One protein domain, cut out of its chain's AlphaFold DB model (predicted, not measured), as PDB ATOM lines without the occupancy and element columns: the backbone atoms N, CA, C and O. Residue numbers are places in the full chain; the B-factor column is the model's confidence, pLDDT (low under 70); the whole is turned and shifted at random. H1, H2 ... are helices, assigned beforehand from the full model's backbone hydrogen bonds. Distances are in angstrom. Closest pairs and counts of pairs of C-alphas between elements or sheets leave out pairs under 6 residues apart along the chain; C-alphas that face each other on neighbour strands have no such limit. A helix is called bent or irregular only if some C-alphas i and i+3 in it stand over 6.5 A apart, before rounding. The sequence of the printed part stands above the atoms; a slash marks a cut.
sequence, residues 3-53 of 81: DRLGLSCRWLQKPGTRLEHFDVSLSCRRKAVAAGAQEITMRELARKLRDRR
ATOM      1  N   ASP A   3      -3.014  34.059 -28.438       77.38
ATOM      2  CA  ASP A   3      -3.833  34.905 -29.326       77.38
ATOM      3  C   ASP A   3      -4.140  34.225 -30.668       77.38
ATOM      4  O   ASP A   3      -5.259  34.280 -31.166       77.38
ATOM      5  N   ARG A   4      -3.167  33.483 -31.220       80.06
ATOM      6  CA  ARG A   4      -3.331  32.711 -32.467       80.06
ATOM      7  C   ARG A   4      -4.283  31.522 -32.321       80.06
ATOM      8  O   ARG A   4      -4.790  31.030 -33.321       80.06
ATOM      9  N   LEU A   5      -4.506  31.045 -31.098       78.88
ATOM     10  CA  LEU A   5      -5.476  29.993 -30.785       78.88
ATOM     11  C   LEU A   5      -6.835  30.555 -30.354       78.88
ATOM     12  O   LEU A   5      -7.734  29.773 -30.055       78.88
ATOM     13  N   GLY A   6      -6.978  31.883 -30.289       82.25
ATOM     14  CA  GLY A   6      -8.162  32.533 -29.732       82.25
ATOM     15  C   GLY A   6      -8.327  32.303 -28.226       82.25
ATOM     16  O   GLY A   6      -9.434  32.427 -27.704       82.25
ATOM     17  N   LEU A   7      -7.252  31.938 -27.515       84.62
ATOM     18  CA  LEU A   7      -7.284  31.786 -26.064       84.62
ATOM     19  C   LEU A   7      -7.309  33.172 -25.421       84.62
ATOM     20  O   LEU A   7      -6.389  33.966 -25.595       84.62
ATOM     21  N   SER A   8      -8.365  33.454 -24.665       83.69
ATOM     22  CA  SER A   8      -8.497  34.708 -23.925       83.69
ATOM     23  C   SER A   8      -7.703  34.659 -22.618       83.69
ATOM     24  O   SER A   8      -7.748  33.653 -21.909       83.69
ATOM     25  N   CYS A   9      -7.068  35.773 -22.233       82.50
ATOM     26  CA  CYS A   9      -6.362  35.915 -20.952       82.50
ATOM     27  C   CYS A   9      -7.227  35.569 -19.730       82.50
ATOM     28  O   CYS A   9      -6.698  35.135 -18.712       82.50
ATOM     29  N   ARG A  10      -8.560  35.686 -19.832       86.06
ATOM     30  CA  ARG A  10      -9.493  35.288 -18.761       86.06
ATOM     31  C   ARG A  10      -9.473  33.782 -18.455       86.06
ATOM     32  O   ARG A  10      -9.975  33.371 -17.419       86.06
ATOM     33  N   TRP A  11      -8.951  32.958 -19.367       86.94
ATOM     34  CA  TRP A  11      -8.834  31.503 -19.209       86.94
ATOM     35  C   TRP A  11      -7.459  31.064 -18.692       86.94
ATOM     36  O   TRP A  11      -7.220  29.867 -18.531       86.94
ATOM     37  N   LEU A  12      -6.560  32.015 -18.422       88.94
ATOM     38  CA  LEU A  12      -5.249  31.734 -17.853       88.94
ATOM     39  C   LEU A  12      -5.409  31.221 -16.419       88.94
ATOM     40  O   LEU A  12      -5.934  31.912 -15.546       88.94
ATOM     41  N   GLN A  13      -4.928  30.011 -16.163       85.81
ATOM     42  CA  GLN A  13      -4.910  29.439 -14.825       85.81
ATOM     43  C   GLN A  13      -3.729  30.001 -14.038       85.81
ATOM     44  O   GLN A  13      -2.612  30.046 -14.543       85.81
ATOM     45  N   LYS A  14      -3.962  30.349 -12.768       84.00
ATOM     46  CA  LYS A  14      -2.938  30.795 -11.802       84.00
ATOM     47  C   LYS A  14      -2.077  31.978 -12.287       84.00
ATOM     48  O   LYS A  14      -0.847  31.867 -12.230       84.00
ATOM     49  N   PRO A  15      -2.695  33.091 -12.722       84.56
ATOM     50  CA  PRO A  15      -1.969  34.274 -13.174       84.56
ATOM     51  C   PRO A  15      -1.020  34.801 -12.087       84.56
ATOM     52  O   PRO A  15      -1.297  34.702 -10.893       84.56
ATOM     53  N   GLY A  16       0.118  35.342 -12.501       82.81
ATOM     54  CA  GLY A  16       1.205  35.807 -11.649       82.81
ATOM     55  C   GLY A  16       2.061  34.694 -11.038       82.81
ATOM     56  O   GLY A  16       2.959  34.991 -10.251       82.81
ATOM     57  N   THR A  17       1.816  33.420 -11.366       82.06
ATOM     58  CA  THR A  17       2.564  32.297 -10.785       82.06
ATOM     59  C   THR A  17       3.393  31.550 -11.820       82.06
ATOM     60  O   THR A  17       3.058  31.434 -12.989       82.06
ATOM     61  N   ARG A  18       4.452  30.885 -11.363       79.88
ATOM     62  CA  ARG A  18       5.219  29.943 -12.193       79.88
ATOM     63  C   ARG A  18       4.385  28.774 -12.750       79.88
ATOM     64  O   ARG A  18       4.847  28.064 -13.642       79.88
ATOM     65  N   LEU A  19       3.203  28.541 -12.186       83.56
ATOM     66  CA  LEU A  19       2.268  27.504 -12.604       83.56
ATOM     67  C   LEU A  19       1.216  28.038 -13.584       83.56
ATOM     68  O   LEU A  19       0.196  27.378 -13.755       83.56
ATOM     69  N   GLU A  20       1.431  29.206 -14.189       88.31
ATOM     70  CA  GLU A  20       0.597  29.723 -15.271       88.31
ATOM     71  C   GLU A  20       0.473  28.721 -16.425       88.31
ATOM     72  O   GLU A  20       1.479  28.237 -16.951       88.31
ATOM     73  N   HIS A  21      -0.763  28.398 -16.812       89.75
ATOM     74  CA  HIS A  21      -1.057  27.540 -17.964       89.75
ATOM     75  C   HIS A  21      -2.467  27.789 -18.513       89.75
ATOM     76  O   HIS A  21      -3.331  28.332 -17.830       89.75
ATOM     77  N   PHE A  22      -2.692  27.362 -19.755       89.12
ATOM     78  CA  PHE A  22      -4.021  27.220 -20.343       89.12
ATOM     79  C   PHE A  22      -4.321  25.735 -20.516       89.12
ATOM     80  O   PHE A  22      -3.478  25.002 -21.039       89.12
ATOM     81  N   ASP A  23      -5.526  25.317 -20.148       87.88
ATOM     82  CA  ASP A  23      -6.019  23.992 -20.504       87.88
ATOM     83  C   ASP A  23      -6.565  24.029 -21.931       87.88
ATOM     84  O   ASP A  23      -7.443  24.822 -22.270       87.88
ATOM     85  N   VAL A  24      -6.013  23.178 -22.789       85.81
ATOM     86  CA  VAL A  24      -6.444  23.026 -24.180       85.81
ATOM     87  C   VAL A  24      -6.817  21.574 -24.433       85.81
ATOM     88  O   VAL A  24      -6.192  20.657 -23.902       85.81
ATOM     89  N   SER A  25      -7.836  21.347 -25.261       88.19
ATOM     90  CA  SER A  25      -8.237  19.991 -25.629       88.19
ATOM     91  C   SER A  25      -7.141  19.280 -26.429       88.19
ATOM     92  O   SER A  25      -6.365  19.900 -27.164       88.19
ATOM     93  N   LEU A  26      -7.116  17.945 -26.355       86.12
ATOM     94  CA  LEU A  26      -6.163  17.132 -27.113       86.12
ATOM     95  C   LEU A  26      -6.306  17.336 -28.632       86.12
ATOM     96  O   LEU A  26      -5.307  17.392 -29.347       86.12
ATOM     97  N   SER A  27      -7.534  17.526 -29.119       86.31
ATOM     98  CA  SER A  27      -7.828  17.823 -30.528       86.31
ATOM     99  C   SER A  27      -7.215  19.147 -31.007       86.31
ATOM    100  O   SER A  27      -6.892  19.292 -32.186       86.31
ATOM    101  N   CYS A  28      -6.975  20.090 -30.094       85.06
ATOM    102  CA  CYS A  28      -6.322  21.363 -30.381       85.06
ATOM    103  C   CYS A  28      -4.791  21.299 -30.290       85.06
ATOM    104  O   CYS A  28      -4.136  22.273 -30.662       85.06
ATOM    105  N   ARG A  29      -4.197  20.164 -29.884       87.69
ATOM    106  CA  ARG A  29      -2.736  20.008 -29.757       87.69
ATOM    107  C   ARG A  29      -2.000  20.376 -31.043       87.69
ATOM    108  O   ARG A  29      -1.088  21.191 -31.009       87.69
ATOM    109  N   ARG A  30      -2.415  19.829 -32.190       88.81
ATOM    110  CA  ARG A  30      -1.751  20.095 -33.483       88.81
ATOM    111  C   ARG A  30      -1.765  21.582 -33.843       88.81
ATOM    112  O   ARG A  30      -0.753  22.118 -34.279       88.81
ATOM    113  N   LYS A  31      -2.899  22.253 -33.614       88.94
ATOM    114  CA  LYS A  31      -3.039  23.701 -33.836       88.94
ATOM    115  C   LYS A  31      -2.159  24.492 -32.873       88.94
ATOM    116  O   LYS A  31      -1.534  25.461 -33.283       88.94
ATOM    117  N   ALA A  32      -2.079  24.060 -31.616       88.88
ATOM    118  CA  ALA A  32      -1.231  24.679 -30.609       88.88
ATOM    119  C   ALA A  32       0.244  24.626 -31.010       88.88
ATOM    120  O   ALA A  32       0.902  25.666 -31.021       88.88
ATOM    121  N   VAL A  33       0.729  23.454 -31.419       89.56
ATOM    122  CA  VAL A  33       2.111  23.268 -31.882       89.56
ATOM    123  C   VAL A  33       2.392  24.098 -33.134       89.56
ATOM    124  O   VAL A  33       3.364  24.848 -33.157       89.56
ATOM    125  N   ALA A  34       1.495  24.082 -34.126       89.50
ATOM    126  CA  ALA A  34       1.622  24.919 -35.324       89.50
ATOM    127  C   ALA A  34       1.629  26.427 -35.002       89.50
ATOM    128  O   ALA A  34       2.333  27.206 -35.635       89.50
ATOM    129  N   ALA A  35       0.892  26.847 -33.970       89.06
ATOM    130  CA  ALA A  35       0.900  28.212 -33.455       89.06
ATOM    131  C   ALA A  35       2.112  28.527 -32.553       89.06
ATOM    132  O   ALA A  35       2.152  29.619 -31.968       89.06
ATOM    133  N   GLY A  36       3.089  27.622 -32.442       87.00
ATOM    134  CA  GLY A  36       4.355  27.798 -31.729       87.00
ATOM    135  C   GLY A  36       4.395  27.229 -30.309       87.00
ATOM    136  O   GLY A  36       5.289  27.593 -29.550       87.00
ATOM    137  N   ALA A  37       3.438  26.384 -29.915       89.81
ATOM    138  CA  ALA A  37       3.576  25.614 -28.682       89.81
ATOM    139  C   ALA A  37       4.697  24.587 -28.829       89.81
ATOM    140  O   ALA A  37       4.809  23.931 -29.863       89.81
ATOM    141  N   GLN A  38       5.482  24.399 -27.774       90.62
ATOM    142  CA  GLN A  38       6.473  23.335 -27.740       90.62
ATOM    143  C   GLN A  38       5.923  22.131 -26.984       90.62
ATOM    144  O   GLN A  38       5.470  22.254 -25.845       90.62
ATOM    145  N   GLU A  39       5.986  20.964 -27.618       92.06
ATOM    146  CA  GLU A  39       5.701  19.705 -26.940       92.06
ATOM    147  C   GLU A  39       6.844  19.385 -25.980       92.06
ATOM    148  O   GLU A  39       8.015  19.396 -26.355       92.06
ATOM    149  N   ILE A  40       6.490  19.135 -24.723       91.81
ATOM    150  CA  ILE A  40       7.430  18.753 -23.678       91.81
ATOM    151  C   ILE A  40       6.886  17.547 -22.926       91.81
ATOM    152  O   ILE A  40       5.678  17.375 -22.750       91.81
ATOM    153  N   THR A  41       7.794  16.721 -22.441       93.56
ATOM    154  CA  THR A  41       7.486  15.614 -21.543       93.56
ATOM    155  C   THR A  41       7.167  16.121 -20.135       93.56
ATOM    156  O   THR A  41       7.600  17.198 -19.710       93.56
ATOM    157  N   MET A  42       6.489  15.293 -19.335       88.94
ATOM    158  CA  MET A  42       6.252  15.589 -17.915       88.94
ATOM    159  C   MET A  42       7.559  15.779 -17.128       88.94
ATOM    160  O   MET A  42       7.622  16.590 -16.204       88.94
ATOM    161  N   ARG A  43       8.631  15.073 -17.516       92.00
ATOM    162  CA  ARG A  43       9.959  15.218 -16.904       92.00
ATOM    163  C   ARG A  43      10.562  16.592 -17.195       92.00
ATOM    164  O   ARG A  43      11.128  17.216 -16.301       92.00
ATOM    165  N   GLU A  44      10.426  17.082 -18.421       92.19
ATOM    166  CA  GLU A  44      10.881  18.423 -18.802       92.19
ATOM    167  C   GLU A  44      10.075  19.519 -18.126       92.19
ATOM    168  O   GLU A  44      10.669  20.482 -17.643       92.19
ATOM    169  N   LEU A  45       8.755  19.346 -18.021       89.75
ATOM    170  CA  LEU A  45       7.906  20.247 -17.250       89.75
ATOM    171  C   LEU A  45       8.392  20.339 -15.798       89.75
ATOM    172  O   LEU A  45       8.609  21.437 -15.289       89.75
ATOM    173  N   ALA A  46       8.631  19.199 -15.143       88.06
ATOM    174  CA  ALA A  46       9.113  19.167 -13.766       88.06
ATOM    175  C   ALA A  46      10.481  19.856 -13.599       88.06
ATOM    176  O   ALA A  46      10.669  20.588 -12.623       88.06
ATOM    177  N   ARG A  47      11.409  19.669 -14.551       89.50
ATOM    178  CA  ARG A  47      12.709  20.366 -14.572       89.50
ATOM    179  C   ARG A  47      12.534  21.877 -14.715       89.50
ATOM    180  O   ARG A  47      12.917  22.608 -13.813       89.50
ATOM    181  N   LYS A  48      11.828  22.332 -15.757       85.38
ATOM    182  CA  LYS A  48      11.561  23.762 -16.002       85.38
ATOM    183  C   LYS A  48      10.878  24.435 -14.817       85.38
ATOM    184  O   LYS A  48      11.177  25.582 -14.493       85.38
ATOM    185  N   LEU A  49       9.950  23.740 -14.160       83.81
ATOM    186  CA  LEU A  49       9.358  24.233 -12.930       83.81
ATOM    187  C   LEU A  49      10.439  24.346 -11.854       83.81
ATOM    188  O   LEU A  49      10.599  25.435 -11.312       83.81
ATOM    189  N   ARG A  50      11.176  23.279 -11.534       82.62
ATOM    190  CA  ARG A  50      12.227  23.312 -10.505       82.62
ATOM    191  C   ARG A  50      13.221  24.460 -10.711       82.62
ATOM    192  O   ARG A  50      13.469  25.164  -9.743       82.62
ATOM    193  N   ASP A  51      13.683  24.687 -11.935       80.38
ATOM    194  CA  ASP A  51      14.681  25.721 -12.247       80.38
ATOM    195  C   ASP A  51      14.140  27.138 -12.010       80.38
ATOM    196  O   ASP A  51      14.836  28.035 -11.556       80.38
ATOM    197  N   ARG A  52      12.843  27.344 -12.240       73.00
ATOM    198  CA  ARG A  52      12.175  28.625 -11.976       73.00
ATOM    199  C   ARG A  52      11.792  28.806 -10.489       73.00
ATOM    200  O   ARG A  52      11.048  29.731 -10.164       73.00
ATOM    201  N   ARG A  53      12.203  27.906  -9.582       64.38
ATOM    202  CA  ARG A  53      11.898  27.993  -8.137       64.38
ATOM    203  C   ARG A  53      12.697  29.089  -7.424       64.38
ATOM    204  O   ARG A  53      12.236  29.531  -6.378       64.38
TER     205      ARG A  53
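Overview. This is residues 3 to 53 of the 81 residues of the protein "DUF4031 domain-containing protein" of Rhodosalinus sp. E84 (UniProt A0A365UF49). Two short helices, H1 and H2, stand apart at the two ends of a loose, open frame of chain. Residues 3 to 25, with no named element, run out from the H1 end and fold back towards H1; the link then crosses to H2. The printed part has 51 residues, 21 of them, under half, in two named helices, H1 then H2, and no named strand: all helix. It is only just loose, close to compact, with a radius of gyration of the C-alphas of 12.0 A and spans of 30 by 24 by 16 A.

Along the chain. Start at C-alpha 3, (-3.833, 34.905, -29.326). Find H1, residues 26 to 34, 13.7 A long, from C-alpha 26 at (-6.163, 17.132, -27.113); it is irregular, with C-alphas 27 and 30 7.1 A apart. H2, residues 42 to 53, runs 16.8 A to C-alpha 53 at (11.898, 27.993, -8.137).

Arrangement. H1 and H2 are apart, with no C-alpha of one within 8 A of the other. In H2 every O i to N i+4 pair is within hydrogen-bond range; in H1, 3 of 5.

Size, cuts and confidence. The C-alphas farthest apart, of Ser 27 and Arg 53, are 31.5 A apart. Residues 40 to 47, of which 42 to 47 belong to H2, stand free. The printed part has no cut, and the link from H1 to H2 is short. Residue 53 has pLDDT under 70.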